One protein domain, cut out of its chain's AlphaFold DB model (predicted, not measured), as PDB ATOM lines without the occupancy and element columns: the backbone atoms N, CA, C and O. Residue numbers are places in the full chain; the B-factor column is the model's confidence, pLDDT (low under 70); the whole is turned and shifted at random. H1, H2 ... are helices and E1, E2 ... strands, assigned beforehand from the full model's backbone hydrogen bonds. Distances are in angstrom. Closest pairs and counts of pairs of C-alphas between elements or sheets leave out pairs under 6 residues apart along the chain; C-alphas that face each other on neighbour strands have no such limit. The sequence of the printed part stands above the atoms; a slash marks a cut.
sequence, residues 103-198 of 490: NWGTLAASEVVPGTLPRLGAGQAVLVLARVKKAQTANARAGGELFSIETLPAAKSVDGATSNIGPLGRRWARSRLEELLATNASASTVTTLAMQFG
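This is residues 103 to 198 of the 490 residues of an uncharacterized protein of Deltaproteobacteria bacterium (UniProt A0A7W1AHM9). Three hairpins follow one another across the domain: a helical hairpin, H1 and H2, at one end, a short two-stranded hairpin, E1 and E2, in the middle beside H1, and a separate two-stranded hairpin, E3 and E4, at the other end, with a short link from E2 to E3 and a long one from E4 to H1. A long stretch without a named element, residues 150 to 166, runs from the E3 and E4 end to the helices, and another, residues 114 to 128, makes the loop between E1 and E2. The printed part has 96 residues, with four named strands and then two named helices in the order E1, E2, E3, E4, H1, H2; both two-stranded sheets are antiparallel, and the class is mixed, helices and strands, with under half of the residues in named elements. The whole is only just loose, close to compact, with a radius of gyration of the C-alphas of 15.1 A and spans of 38 by 32 by 26 A.

E1, residues 110 to 113, and E2, residues 129 to 131, are antiparallel neighbours and a hairpin, at 161 degrees; N 110 and O 131 are 2.8 A apart and N 129 and O 113 are 2.9 A apart, within hydrogen-bond range. E3, residues 138 to 142, and E4, residues 145 to 149, form a second antiparallel hairpin, at 144 degrees, with N 140 and O 147 2.9 A apart and N 149 and O 138 2.8 A apart, within hydrogen-bond range. E2 and E3 are apart, and so are E1 and E3. H1, residues 167 to 182, has 3 pairs of C-alphas within 8 A of E1, the closest being those of Val 113 and Arg 176, 6.3 A. It has 3 such pairs with E2 too, the closest being Leu 129 and Trp 172, 5.9 A. H1 and H2, residues 187 to 197, are a helical hairpin: they touch at a shallow tilt of 10 degrees, opposite ways, with the C-alphas of Leu 180 and Val 190 closest, 6.5 A. H2 is apart from E1, E2, E3 and E4. In H1 and H2 every O i to N i+4 pair is within hydrogen-bond range.

E1 begins at C-alpha 110, (17.015, 21.595, -20.333), and measures 9.2 A; E2 measures 7.2 A. E3 measures 13.1 A and E4 12.9 A, ending at C-alpha 149, (15.890, 36.176, -25.185). H1 is 22.7 A long and H2 15.5 A, ending at C-alpha 197, (6.635, 13.859, -32.305).

The two C-alphas farthest apart, those of Gly 144 and Gly 160, are 42.5 A apart. The printed part has no cut. The links E1 to E2 and E4 to H1 are long, with 15 and 17 residues. The mean pLDDT of the printed part is 86.0, and residues 154 to 163 of the model are under 70.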
ATOM      1  N   ASN A 103      25.076  30.098 -21.379       91.44
ATOM      2  CA  ASN A 103      24.430  30.235 -20.082       91.44
ATOM      3  C   ASN A 103      23.039  30.840 -20.289       91.44
ATOM      4  O   ASN A 103      22.910  31.979 -20.731       91.44
ATOM      5  N   TRP A 104      22.004  30.078 -19.947       90.69
ATOM      6  CA  TRP A 104      20.600  30.424 -20.182       90.69
ATOM      7  C   TRP A 104      19.977  31.317 -19.099       90.69
ATOM      8  O   TRP A 104      18.773  31.579 -19.137       90.69
ATOM      9  N   GLY A 105      20.764  31.746 -18.109       88.75
ATOM     10  CA  GLY A 105      20.295  32.587 -17.014       88.75
ATOM     11  C   GLY A 105      19.114  31.958 -16.271       88.75
ATOM     12  O   GLY A 105      19.172  30.816 -15.819       88.75
ATOM     13  N   THR A 106      18.018  32.707 -16.161       89.19
ATOM     14  CA  THR A 106      16.821  32.318 -15.398       89.19
ATOM     15  C   THR A 106      15.886  31.354 -16.132       89.19
ATOM     16  O   THR A 106      14.900  30.911 -15.547       89.19
ATOM     17  N   LEU A 107      16.153  31.002 -17.397       87.50
ATOM     18  CA  LEU A 107      15.260  30.139 -18.187       87.50
ATOM     19  C   LEU A 107      15.263  28.668 -17.761       87.50
ATOM     20  O   LEU A 107      14.376  27.927 -18.185       87.50
ATOM     21  N   ALA A 108      16.237  28.250 -16.941       84.69
ATOM     22  CA  ALA A 108      16.418  26.860 -16.513       84.69
ATOM     23  C   ALA A 108      16.273  25.876 -17.694       84.69
ATOM     24  O   ALA A 108      15.505  24.912 -17.639       84.69
ATOM     25  N   ALA A 109      16.961  26.184 -18.798       92.19
ATOM     26  CA  ALA A 109      16.883  25.414 -20.029       92.19
ATOM     27  C   ALA A 109      17.421  23.991 -19.821       92.19
ATOM     28  O   ALA A 109      18.431  23.772 -19.153       92.19
ATOM     29  N   SER A 110      16.736  23.027 -20.417       92.88
ATOM     30  CA  SER A 110      17.015  21.595 -20.333       92.88
ATOM     31  C   SER A 110      16.930  20.978 -21.725       92.88
ATOM     32  O   SER A 110      16.422  21.608 -22.652       92.88
ATOM     33  N   GLU A 111      17.437  19.755 -21.884       92.56
ATOM     34  CA  GLU A 111      17.374  19.030 -23.162       92.56
ATOM     35  C   GLU A 111      17.906  19.861 -24.351       92.56
ATOM     36  O   GLU A 111      17.291  19.932 -25.417       92.56
ATOM     37  N   VAL A 112      19.036  20.542 -24.138       93.12
ATOM     38  CA  VAL A 112      19.676  21.393 -25.143       93.12
ATOM     39  C   VAL A 112      20.177  20.534 -26.306       93.12
ATOM     40  O   VAL A 112      20.835  19.520 -26.083       93.12
ATOM     41  N   VAL A 113      19.882  20.959 -27.534       91.56
ATOM     42  CA  VAL A 113      20.384  20.366 -28.776       91.56
ATOM     43  C   VAL A 113      21.026  21.452 -29.667       91.56
ATOM     44  O   VAL A 113      20.410  22.502 -29.866       91.56
ATOM     45  N   PRO A 114      22.237  21.230 -30.212       87.88
ATOM     46  CA  PRO A 114      23.044  20.036 -29.991       87.88
ATOM     47  C   PRO A 114      23.571  19.959 -28.543       87.88
ATOM     48  O   PRO A 114      23.949  20.973 -27.958       87.88
ATOM     49  N   GLY A 115      23.578  18.762 -27.955       85.75
ATOM     50  CA  GLY A 115      23.984  18.510 -26.570       85.75
ATOM     51  C   GLY A 115      25.484  18.694 -26.344       85.75
ATOM     52  O   GLY A 115      25.928  18.927 -25.224       85.75
ATOM     53  N   THR A 116      26.276  18.634 -27.414       85.31
ATOM     54  CA  THR A 116      27.642  19.163 -27.450       85.31
ATOM     55  C   THR A 116      27.659  20.323 -28.431       85.31
ATOM     56  O   THR A 116      27.399  20.133 -29.618       85.31
ATOM     57  N   LEU A 117      27.931  21.530 -27.935       88.06
ATOM     58  CA  LEU A 117      27.952  22.720 -28.777       88.06
ATOM     59  C   LEU A 117      29.209  22.725 -29.662       88.06
ATOM     60  O   LEU A 117      30.306  22.446 -29.167       88.06
ATOM     61  N   PRO A 118      29.074  23.033 -30.965       86.62
ATOM     62  CA  PRO A 118      30.213  23.085 -31.868       86.62
ATOM     63  C   PRO A 118      31.109  24.289 -31.560       86.62
ATOM     64  O   PRO A 118      30.683  25.281 -30.963       86.62
ATOM     65  N   ARG A 119      32.352  24.233 -32.039       88.19
ATOM     66  CA  ARG A 119      33.176  25.435 -32.196       88.19
ATOM     67  C   ARG A 119      32.677  26.225 -33.403       88.19
ATOM     68  O   ARG A 119      32.328  25.634 -34.427       88.19
ATOM     69  N   LEU A 120      32.660  27.548 -33.272       86.00
ATOM     70  CA  LEU A 120      32.266  28.468 -34.335       86.00
ATOM     71  C   LEU A 120      33.462  29.329 -34.723       86.00
ATOM     72  O   LEU A 120      33.896  30.175 -33.948       86.00
ATOM     73  N   GLY A 121      33.993  29.099 -35.918       81.25
ATOM     74  CA  GLY A 121      34.907  30.022 -36.574       81.25
ATOM     75  C   GLY A 121      34.174  31.230 -37.159       81.25
ATOM     76  O   GLY A 121      32.941  31.319 -37.139       81.25
ATOM     77  N   ALA A 122      34.938  32.166 -37.721       76.38
ATOM     78  CA  ALA A 122      34.391  33.391 -38.298       76.38
ATOM     79  C   ALA A 122      33.333  33.096 -39.380       76.38
ATOM     80  O   ALA A 122      33.503  32.198 -40.212       76.38
ATOM     81  N   GLY A 123      32.231  33.855 -39.348       77.00
ATOM     82  CA  GLY A 123      31.113  33.728 -40.289       77.00
ATOM     83  C   GLY A 123      30.220  32.500 -40.077       77.00
ATOM     84  O   GLY A 123      29.323  32.262 -40.883       77.00
ATOM     85  N   GLN A 124      30.439  31.709 -39.022       81.88
ATOM     86  CA  GLN A 124      29.576  30.575 -38.699       81.88
ATOM     87  C   GLN A 124      28.448  30.949 -37.742       81.88
ATOM     88  O   GLN A 124      28.588  31.809 -36.878       81.88
ATOM     89  N   ALA A 125      27.350  30.207 -37.851       86.06
ATOM     90  CA  ALA A 125      26.246  30.243 -36.909       86.06
ATOM     91  C   ALA A 125      25.828  28.817 -36.539       86.06
ATOM     92  O   ALA A 125      25.967  27.884 -37.335       86.06
ATOM     93  N   VAL A 126      25.266  28.657 -35.342       86.38
ATOM     94  CA  VAL A 126      24.612  27.422 -34.903       86.38
ATOM     95  C   VAL A 126      23.219  27.741 -34.397       86.38
ATOM     96  O   VAL A 126      22.989  28.760 -33.748       86.38
ATOM     97  N   LEU A 127      22.284  26.843 -34.680       88.62
ATOM     98  CA  LEU A 127      21.000  26.847 -34.008       88.62
ATOM     99  C   LEU A 127      21.095  25.982 -32.753       88.62
ATOM    100  O   LEU A 127      21.325  24.779 -32.858       88.62
ATOM    101  N   VAL A 128      20.822  26.587 -31.602       90.50
ATOM    102  CA  VAL A 128      20.648  25.869 -30.341       90.50
ATOM    103  C   VAL A 128      19.172  25.889 -29.961       90.50
ATOM    104  O   VAL A 128      18.546  26.947 -29.937       90.50
ATOM    105  N   LEU A 129      18.606  24.720 -29.680       92.50
ATOM    106  CA  LEU A 129      17.228  24.565 -29.221       92.50
ATOM    107  C   LEU A 129      17.236  23.926 -27.841       92.50
ATOM    108  O   LEU A 129      18.018  23.018 -27.586       92.50
ATOM    109  N   ALA A 130      16.348  24.362 -26.959       92.50
ATOM    110  CA  ALA A 130      16.248  23.817 -25.614       92.50
ATOM    111  C   ALA A 130      14.800  23.820 -25.129       92.50
ATOM    112  O   ALA A 130      13.980  24.634 -25.566       92.50
ATOM    113  N   ARG A 131      14.495  22.921 -24.196       91.50
ATOM    114  CA  ARG A 131      13.226  22.886 -23.479       91.50
ATOM    115  C   ARG A 131      13.308  23.790 -22.253       91.50
ATOM    116  O   ARG A 131      14.185  23.625 -21.406       91.50
ATOM    117  N   VAL A 132      12.348  24.698 -22.124       90.62
ATOM    118  CA  VAL A 132      12.168  25.548 -20.939       90.62
ATOM    119  C   VAL A 132      10.850  25.200 -20.255       90.62
ATOM    120  O   VAL A 132       9.876  24.857 -20.925       90.62
ATOM    121  N   LYS A 133      10.801  25.284 -18.921       87.88
ATOM    122  CA  LYS A 133       9.567  25.014 -18.157       87.88
ATOM    123  C   LYS A 133       8.492  26.073 -18.405       87.88
ATOM    124  O   LYS A 133       7.309  25.756 -18.443       87.88
ATOM    125  N   LYS A 134       8.912  27.330 -18.559       86.12
ATOM    126  CA  LYS A 134       8.043  28.482 -18.799       86.12
ATOM    127  C   LYS A 134       8.723  29.420 -19.786       86.12
ATOM    128  O   LYS A 134       9.881  29.780 -19.591       86.12
ATOM    129  N   ALA A 135       8.003  29.808 -20.835       85.69
ATOM    130  CA  ALA A 135       8.460  30.852 -21.740       85.69
ATOM    131  C   ALA A 135       8.440  32.199 -21.004       85.69
ATOM    132  O   ALA A 135       7.411  32.594 -20.457       85.69
ATOM    133  N   GLN A 136       9.582  32.877 -20.967       88.44
ATOM    134  CA  GLN A 136       9.739  34.201 -20.368       88.44
ATOM    135  C   GLN A 136      10.915  34.926 -21.018       88.44
ATOM    136  O   GLN A 136      11.816  34.282 -21.556       88.44
ATOM    137  N   THR A 137      10.906  36.252 -20.973       90.75
ATOM    138  CA  THR A 137      12.068  37.043 -21.378       90.75
ATOM    139  C   THR A 137      13.195  36.806 -20.379       90.75
ATOM    140  O   THR A 137      12.952  36.746 -19.171       90.75
ATOM    141  N   ALA A 138      14.424  36.653 -20.861       91.38
ATOM    142  CA  ALA A 138      15.584  36.463 -19.998       91.38
ATOM    143  C   ALA A 138      16.867  36.951 -20.663       91.38
ATOM    144  O   ALA A 138      16.964  36.992 -21.883       91.38
ATOM    145  N   ASN A 139      17.875  37.246 -19.851       93.12
ATOM    146  CA  ASN A 139      19.225  37.472 -20.345       93.12
ATOM    147  C   ASN A 139      19.992  36.148 -20.363       93.12
ATOM    148  O   ASN A 139      19.941  35.381 -19.397       93.12
ATOM    149  N   ALA A 140      20.729  35.910 -21.439       91.81
ATOM    150  CA  ALA A 140      21.605  34.763 -21.609       91.81
ATOM    151  C   ALA A 140      23.004  35.226 -22.029       91.81
ATOM    152  O   ALA A 140      23.196  36.361 -22.467       91.81
ATOM    153  N   ARG A 141      24.001  34.356 -21.858       92.75
ATOM    154  CA  ARG A 141      25.365  34.604 -22.333       92.75
ATOM    155  C   ARG A 141      25.825  33.511 -23.279       92.75
ATOM    156  O   ARG A 141      25.668  32.340 -22.950       92.75
ATOM    157  N   ALA A 142      26.427  33.884 -24.402       90.06
ATOM    158  CA  ALA A 142      27.037  32.962 -25.356       90.06
ATOM    159  C   ALA A 142      28.487  33.380 -25.595       90.06
ATOM    160  O   ALA A 142      28.746  34.525 -25.943       90.06
ATOM    161  N   GLY A 143      29.446  32.488 -25.337       86.25
ATOM    162  CA  GLY A 143      30.871  32.821 -25.488       86.25
ATOM    163  C   GLY A 143      31.335  34.011 -24.631       86.25
ATOM    164  O   GLY A 143      32.316  34.662 -24.967       86.25
ATOM    165  N   GLY A 144      30.622  34.312 -23.539       85.81
ATOM    166  CA  GLY A 144      30.870  35.470 -22.672       85.81
ATOM    167  C   GLY A 144      30.070  36.730 -23.028       85.81
ATOM    168  O   GLY A 144      29.927  37.601 -22.173       85.81
ATOM    169  N   GLU A 145      29.480  36.804 -24.220       89.25
ATOM    170  CA  GLU A 145      28.675  37.945 -24.665       89.25
ATOM    171  C   GLU A 145      27.239  37.856 -24.138       89.25
ATOM    172  O   GLU A 145      26.636  36.784 -24.159       89.25
ATOM    173  N   LEU A 146      26.697  38.972 -23.639       92.00
ATOM    174  CA  LEU A 146      25.343  39.067 -23.089       92.00
ATOM    175  C   LEU A 146      24.328  39.391 -24.190       92.00
ATOM    176  O   LEU A 146      24.516  40.350 -24.929       92.00
ATOM    177  N   PHE A 147      23.218  38.658 -24.232       91.88
ATOM    178  CA  PHE A 147      22.101  38.924 -25.138       91.88
ATOM    179  C   PHE A 147      20.748  38.657 -24.464       91.88
ATOM    180  O   PHE A 147      20.662  37.943 -23.460       91.88
ATOM    181  N   SER A 148      19.685  39.226 -25.033       90.00
ATOM    182  CA  SER A 148      18.309  39.071 -24.551       90.00
ATOM    183  C   SER A 148      17.567  37.994 -25.341       90.00
ATOM    184  O   SER A 148      17.628  37.945 -26.567       90.00
ATOM    185  N   ILE A 149      16.838  37.140 -24.632       88.06
ATOM    186  CA  ILE A 149      15.890  36.176 -25.185       88.06
ATOM    187  C   ILE A 149      14.497  36.757 -25.011       88.06
ATOM    188  O   ILE A 149      14.085  37.046 -23.890       88.06
ATOM    189  N   GLU A 150      13.770  36.882 -26.114       88.25
ATOM    190  CA  GLU A 150      12.386  37.346 -26.131       88.25
ATOM    191  C   GLU A 150      11.404  36.178 -26.236       88.25
ATOM    192  O   GLU A 150      11.689  35.133 -26.830       88.25
ATOM    193  N   THR A 151      10.209  36.359 -25.677       84.88
ATOM    194  CA  THR A 151       9.111  35.411 -25.867       84.88
ATOM    195  C   THR A 151       8.341  35.727 -27.132       84.88
ATOM    196  O   THR A 151       7.698  36.771 -27.229       84.88
ATOM    197  N   LEU A 152       8.322  34.774 -28.057       80.56
ATOM    198  CA  LEU A 152       7.405  34.799 -29.188       80.56
ATOM    199  C   LEU A 152       6.110  34.050 -28.834       80.56
ATOM    200  O   LEU A 152       6.166  33.052 -28.104       80.56
ATOM    201  N   PRO A 153       4.946  34.478 -29.355       75.19
ATOM    202  CA  PRO A 153       3.722  33.695 -29.266       75.19
ATOM    203  C   PRO A 153       3.947  32.278 -29.799       75.19
ATOM    204  O   PRO A 153       4.623  32.085 -30.813       75.19
ATOM    205  N   ALA A 154       3.373  31.276 -29.127       69.38
ATOM    206  CA  ALA A 154       3.486  29.894 -29.572       69.38
ATOM    207  C   ALA A 154       2.913  29.759 -30.991       69.38
ATOM    208  O   ALA A 154       1.730  30.015 -31.228       69.38
ATOM    209  N   ALA A 155       3.764  29.368 -31.941       68.56
ATOM    210  CA  ALA A 155       3.333  29.118 -33.307       68.56
ATOM    211  C   ALA A 155       2.310  27.973 -33.315       68.56
ATOM    212  O   ALA A 155       2.586  26.883 -32.805       68.56
ATOM    213  N   LYS A 156       1.130  28.234 -33.890       67.56
ATOM    214  CA  LYS A 156       0.087  27.220 -34.078       67.56
ATOM    215  C   LYS A 156       0.612  26.089 -34.967       67.56
ATOM    216  O   LYS A 156       1.468  26.307 -35.828       67.56
ATOM    217  N   SER A 157       0.099  24.879 -34.754       65.94
ATOM    218  CA  SER A 157       0.303  23.781 -35.697       65.94
ATOM    219  C   SER A 157      -0.250  24.165 -37.069       65.94
ATOM    220  O   SER A 157      -1.256  24.864 -37.158       65.94
ATOM    221  N   VAL A 158       0.411  23.705 -38.130       68.44
ATOM    222  CA  VAL A 158      -0.082  23.857 -39.505       68.44
ATOM    223  C   VAL A 158      -1.334  22.987 -39.686       68.44
ATOM    224  O   VAL A 158      -1.410  21.907 -39.094       68.44
ATOM    225  N   ASP A 159      -2.300  23.432 -40.489       66.62
ATOM    226  CA  ASP A 159      -3.498  22.645 -40.804       66.62
ATOM    227  C   ASP A 159      -3.117  21.269 -41.385       66.62
ATOM    228  O   ASP A 159      -2.208  21.154 -42.210       66.62
ATOM    229  N   GLY A 160      -3.779  20.208 -40.915       67.44
ATOM    230  CA  GLY A 160      -3.474  18.822 -41.300       67.44
ATOM    231  C   GLY A 160      -2.262  18.197 -40.591       67.44
ATOM    232  O   GLY A 160      -1.889  17.062 -40.888       67.44
ATOM    233  N   ALA A 161      -1.636  18.894 -39.640       65.75
ATOM    234  CA  ALA A 161      -0.564  18.331 -38.830       65.75
ATOM    235  C   ALA A 161      -1.069  17.218 -37.890       65.75
ATOM    236  O   ALA A 161      -1.969  17.424 -37.084       65.75
ATOM    237  N   THR A 162      -0.396  16.065 -37.904       64.94
ATOM    238  CA  THR A 162      -0.691  14.907 -37.030       64.94
ATOM    239  C   THR A 162      -0.347  15.123 -35.552       64.94
ATOM    240  O   THR A 162      -0.628  14.268 -34.719       64.94
ATOM    241  N   SER A 163       0.275  16.253 -35.206       67.19
ATOM    242  CA  SER A 163       0.520  16.647 -33.820       67.19
ATOM    243  C   SER A 163       0.395  18.159 -33.671       67.19
ATOM    244  O   SER A 163       0.795  18.922 -34.558       67.19
ATOM    245  N   ASN A 164      -0.108  18.595 -32.517       72.38
ATOM    246  CA  ASN A 164      -0.247  20.003 -32.124       72.38
ATOM    247  C   ASN A 164       1.099  20.693 -31.810       72.38
ATOM    248  O   ASN A 164       1.134  21.819 -31.316       72.38
ATOM    249  N   ILE A 165       2.218  20.022 -32.088       78.25
ATOM    250  CA  ILE A 165       3.561  20.507 -31.796       78.25
ATOM    251  C   ILE A 165       3.957  21.537 -32.852       78.25
ATOM    252  O   ILE A 165       4.022  21.236 -34.051       78.25
ATOM    253  N   GLY A 166       4.255  22.751 -32.389       81.12
ATOM    254  CA  GLY A 166       4.705  23.849 -33.235       81.12
ATOM    255  C   GLY A 166       6.055  23.583 -33.928       81.12
ATOM    256  O   GLY A 166       6.798  22.662 -33.563       81.12
ATOM    257  N   PRO A 167       6.423  24.416 -34.917       83.38
ATOM    258  CA  PRO A 167       7.615  24.238 -35.749       83.38
ATOM    259  C   PRO A 167       8.927  24.131 -34.955       83.38
ATOM    260  O   PRO A 167       9.774  23.304 -35.292       83.38
ATOM    261  N   LEU A 168       9.089  24.901 -33.871       86.44
ATOM    262  CA  LEU A 168      10.283  24.824 -33.018       86.44
ATOM    263  C   LEU A 168      10.387  23.481 -32.288       86.44
ATOM    264  O   LEU A 168      11.460  22.884 -32.269       86.44
ATOM    265  N   GLY A 169       9.273  22.970 -31.754       88.31
ATOM    266  CA  GLY A 169       9.235  21.664 -31.094       88.31
ATOM    267  C   GLY A 169       9.559  20.522 -32.059       88.31
ATOM    268  O   GLY A 169      10.328  19.627 -31.719       88.31
ATOM    269  N   ARG A 170       9.063  20.591 -33.302       87.88
ATOM    270  CA  ARG A 170       9.405  19.620 -34.357       87.88
ATOM    271  C   ARG A 170      10.881  19.686 -34.748       87.88
ATOM    272  O   ARG A 170      11.520  18.647 -34.907       87.88
ATOM    273  N   ARG A 171      11.443  20.894 -34.879       90.31
ATOM    274  CA  ARG A 171      12.868  21.085 -35.194       90.31
ATOM    275  C   ARG A 171      13.771  20.580 -34.067       90.31
ATOM    276  O   ARG A 171      14.784  19.937 -34.348       90.31
ATOM    277  N   TRP A 172      13.376  20.816 -32.815       93.56
ATOM    278  CA  TRP A 172      14.049  20.272 -31.637       93.56
ATOM    279  C   TRP A 172      14.022  18.743 -31.661       93.56
ATOM    280  O   TRP A 172      15.076  18.117 -31.594       93.56
ATOM    281  N   ALA A 173      12.850  18.139 -31.872       92.94
ATOM    282  CA  ALA A 173      12.697  16.687 -31.858       92.94
ATOM    283  C   ALA A 173      13.479  15.996 -32.974       92.94
ATOM    284  O   ALA A 173      14.089  14.959 -32.738       92.94
ATOM    285  N   ARG A 174      13.524  16.589 -34.174       91.12
ATOM    286  CA  ARG A 174      14.362  16.083 -35.267       91.12
ATOM    287  C   ARG A 174      15.846  16.114 -34.901       91.12
ATOM    288  O   ARG A 174      16.526  15.111 -35.074       91.12
ATOM    289  N   SER A 175      16.321  17.235 -34.358       89.88
ATOM    290  CA  SER A 175      17.723  17.371 -33.938       89.88
ATOM    291  C   SER A 175      18.059  16.369 -32.830       89.88
ATOM    292  O   SER A 175      19.084  15.697 -32.880       89.88
ATOM    293  N   ARG A 176      17.145  16.185 -31.867       92.88
ATOM    294  CA  ARG A 176      17.293  15.203 -30.791       92.88
ATOM    295  C   ARG A 176      17.295  13.763 -31.306       92.88
ATOM    296  O   ARG A 176      18.083  12.951 -30.831       92.88
ATOM    297  N   LEU A 177      16.443  13.445 -32.279       91.38
ATOM    298  CA  LEU A 177      16.406  12.136 -32.926       91.38
ATOM    299  C   LEU A 177      17.741  11.828 -33.618       91.38
ATOM    300  O   LEU A 177      18.266  10.732 -33.449       91.38
ATOM    301  N   GLU A 178      18.314  12.793 -34.341       85.19
ATOM    302  CA  GLU A 178      19.622  12.650 -34.995       85.19
ATOM    303  C   GLU A 178      20.746  12.350 -33.981       85.19
ATOM    304  O   GLU A 178      21.583  11.484 -34.236       85.19
ATOM    305  N   GLU A 179      20.738  12.977 -32.800       84.25
ATOM    306  CA  GLU A 179      21.692  12.667 -31.722       84.25
ATOM    307  C   GLU A 179      21.502  11.277 -31.113       84.25
ATOM    308  O   GLU A 179      22.480  10.565 -30.876       84.25
ATOM    309  N   LEU A 180      20.256  10.881 -30.836       88.44
ATOM    310  CA  LEU A 180      19.949   9.557 -30.287       88.44
ATOM    311  C   LEU A 180      20.398   8.459 -31.249       88.44
ATOM    312  O   LEU A 180      20.988   7.463 -30.836       88.44
ATOM    313  N   LEU A 181      20.164   8.670 -32.542       83.88
ATOM    314  CA  LEU A 181      20.668   7.800 -33.588       83.88
ATOM    315  C   LEU A 181      22.204   7.779 -33.562       83.88
ATOM    316  O   LEU A 181      22.789   6.711 -33.424       83.88
ATOM    317  N   ALA A 182      22.869   8.931 -33.594       75.25
ATOM    318  CA  ALA A 182      24.332   9.004 -33.590       75.25
ATOM    319  C   ALA A 182      25.001   8.350 -32.368       75.25
ATOM    320  O   ALA A 182      26.075   7.764 -32.483       75.25
ATOM    321  N   THR A 183      24.360   8.428 -31.203       78.44
ATOM    322  CA  THR A 183      24.850   7.855 -29.938       78.44
ATOM    323  C   THR A 183      24.452   6.393 -29.735       78.44
ATOM    324  O   THR A 183      24.772   5.821 -28.696       78.44
ATOM    325  N   ASN A 184      23.790   5.767 -30.718       81.00
ATOM    326  CA  ASN A 184      23.238   4.413 -30.619       81.00
ATOM    327  C   ASN A 184      22.356   4.233 -29.376       81.00
ATOM    328  O   ASN A 184      22.426   3.214 -28.687       81.00
ATOM    329  N   ALA A 185      21.518   5.231 -29.091       88.62
ATOM    330  CA  ALA A 185      20.494   5.108 -28.071       88.62
ATOM    331  C   ALA A 185      19.598   3.892 -28.353       88.62
ATOM    332  O   ALA A 185      19.437   3.460 -29.498       88.62
ATOM    333  N   SER A 186      18.997   3.350 -27.294       93.81
ATOM    334  CA  SER A 186      18.162   2.157 -27.406       93.81
ATOM    335  C   SER A 186      17.008   2.354 -28.399       93.81
ATOM    336  O   SER A 186      16.444   3.449 -28.520       93.81
ATOM    337  N   ALA A 187      16.623   1.277 -29.090       93.31
ATOM    338  CA  ALA A 187      15.519   1.306 -30.047       93.31
ATOM    339  C   ALA A 187      14.211   1.804 -29.407       93.31
ATOM    340  O   ALA A 187      13.458   2.532 -30.051       93.31
ATOM    341  N   SER A 188      13.965   1.486 -28.129       95.88
ATOM    342  CA  SER A 188      12.801   1.980 -27.390       95.88
ATOM    343  C   SER A 188      12.854   3.496 -27.194       95.88
ATOM    344  O   SER A 188      11.887   4.168 -27.530       95.88
ATOM    345  N   THR A 189      13.989   4.064 -26.766       95.62
ATOM    346  CA  THR A 189      14.156   5.523 -26.619       95.62
ATOM    347  C   THR A 189      13.906   6.262 -27.935       95.62
ATOM    348  O   THR A 189      13.193   7.267 -27.962       95.62
ATOM    349  N   VAL A 190      14.468   5.753 -29.035       94.81
ATOM    350  CA  VAL A 190      14.282   6.330 -30.375       94.81
ATOM    351  C   VAL A 190      12.816   6.242 -30.803       94.81
ATOM    352  O   VAL A 190      12.253   7.236 -31.262       94.81
ATOM    353  N   THR A 191      12.183   5.082 -30.607       94.88
ATOM    354  CA  THR A 191      10.775   4.845 -30.958       94.88
ATOM    355  C   THR A 191       9.843   5.753 -30.165       94.88
ATOM    356  O   THR A 191       8.964   6.375 -30.752       94.88
ATOM    357  N   THR A 192      10.052   5.902 -28.853       95.38
ATOM    358  CA  THR A 192       9.231   6.769 -27.999       95.38
ATOM    359  C   THR A 192       9.282   8.224 -28.460       95.38
ATOM    360  O   THR A 192       8.228   8.830 -28.655       95.38
ATOM    361  N   LEU A 193      10.479   8.781 -28.698       94.06
ATOM    362  CA  LEU A 193      10.612  10.153 -29.200       94.06
ATOM    363  C   LEU A 193       9.959  10.301 -30.581       94.06
ATOM    364  O   LEU A 193       9.239  11.268 -30.834       94.06
ATOM    365  N   ALA A 194      10.204   9.340 -31.474       92.69
ATOM    366  CA  ALA A 194       9.670   9.371 -32.824       92.69
ATOM    367  C   ALA A 194       8.136   9.331 -32.829       92.69
ATOM    368  O   ALA A 194       7.513  10.155 -33.492       92.69
ATOM    369  N   MET A 195       7.519   8.457 -32.032       90.75
ATOM    370  CA  MET A 195       6.063   8.381 -31.892       90.75
ATOM    371  C   MET A 195       5.479   9.649 -31.261       90.75
ATOM    372  O   MET A 195       4.507  10.188 -31.781       90.75
ATOM    373  N   GLN A 196       6.100  10.180 -30.200       90.06
ATOM    374  CA  GLN A 196       5.633  11.394 -29.519       90.06
ATOM    375  C   GLN A 196       5.580  12.614 -30.453       90.06
ATOM    376  O   GLN A 196       4.692  13.456 -30.328       90.06
ATOM    377  N   PHE A 197       6.527  12.720 -31.390       89.69
ATOM    378  CA  PHE A 197       6.635  13.859 -32.305       89.69
ATOM    379  C   PHE A 197       6.173  13.562 -33.739       89.69
ATOM    380  O   PHE A 197       6.251  14.451 -34.591       89.69
ATOM    381  N   GLY A 198       5.675  12.352 -34.016       87.56
ATOM    382  CA  GLY A 198       5.243  11.933 -35.353       87.56
ATOM    383  C   GLY A 198       6.383  11.910 -36.377       87.56
ATOM    384  O   GLY A 198       6.218  12.386 -37.499       87.56
TER     385      GLY A 198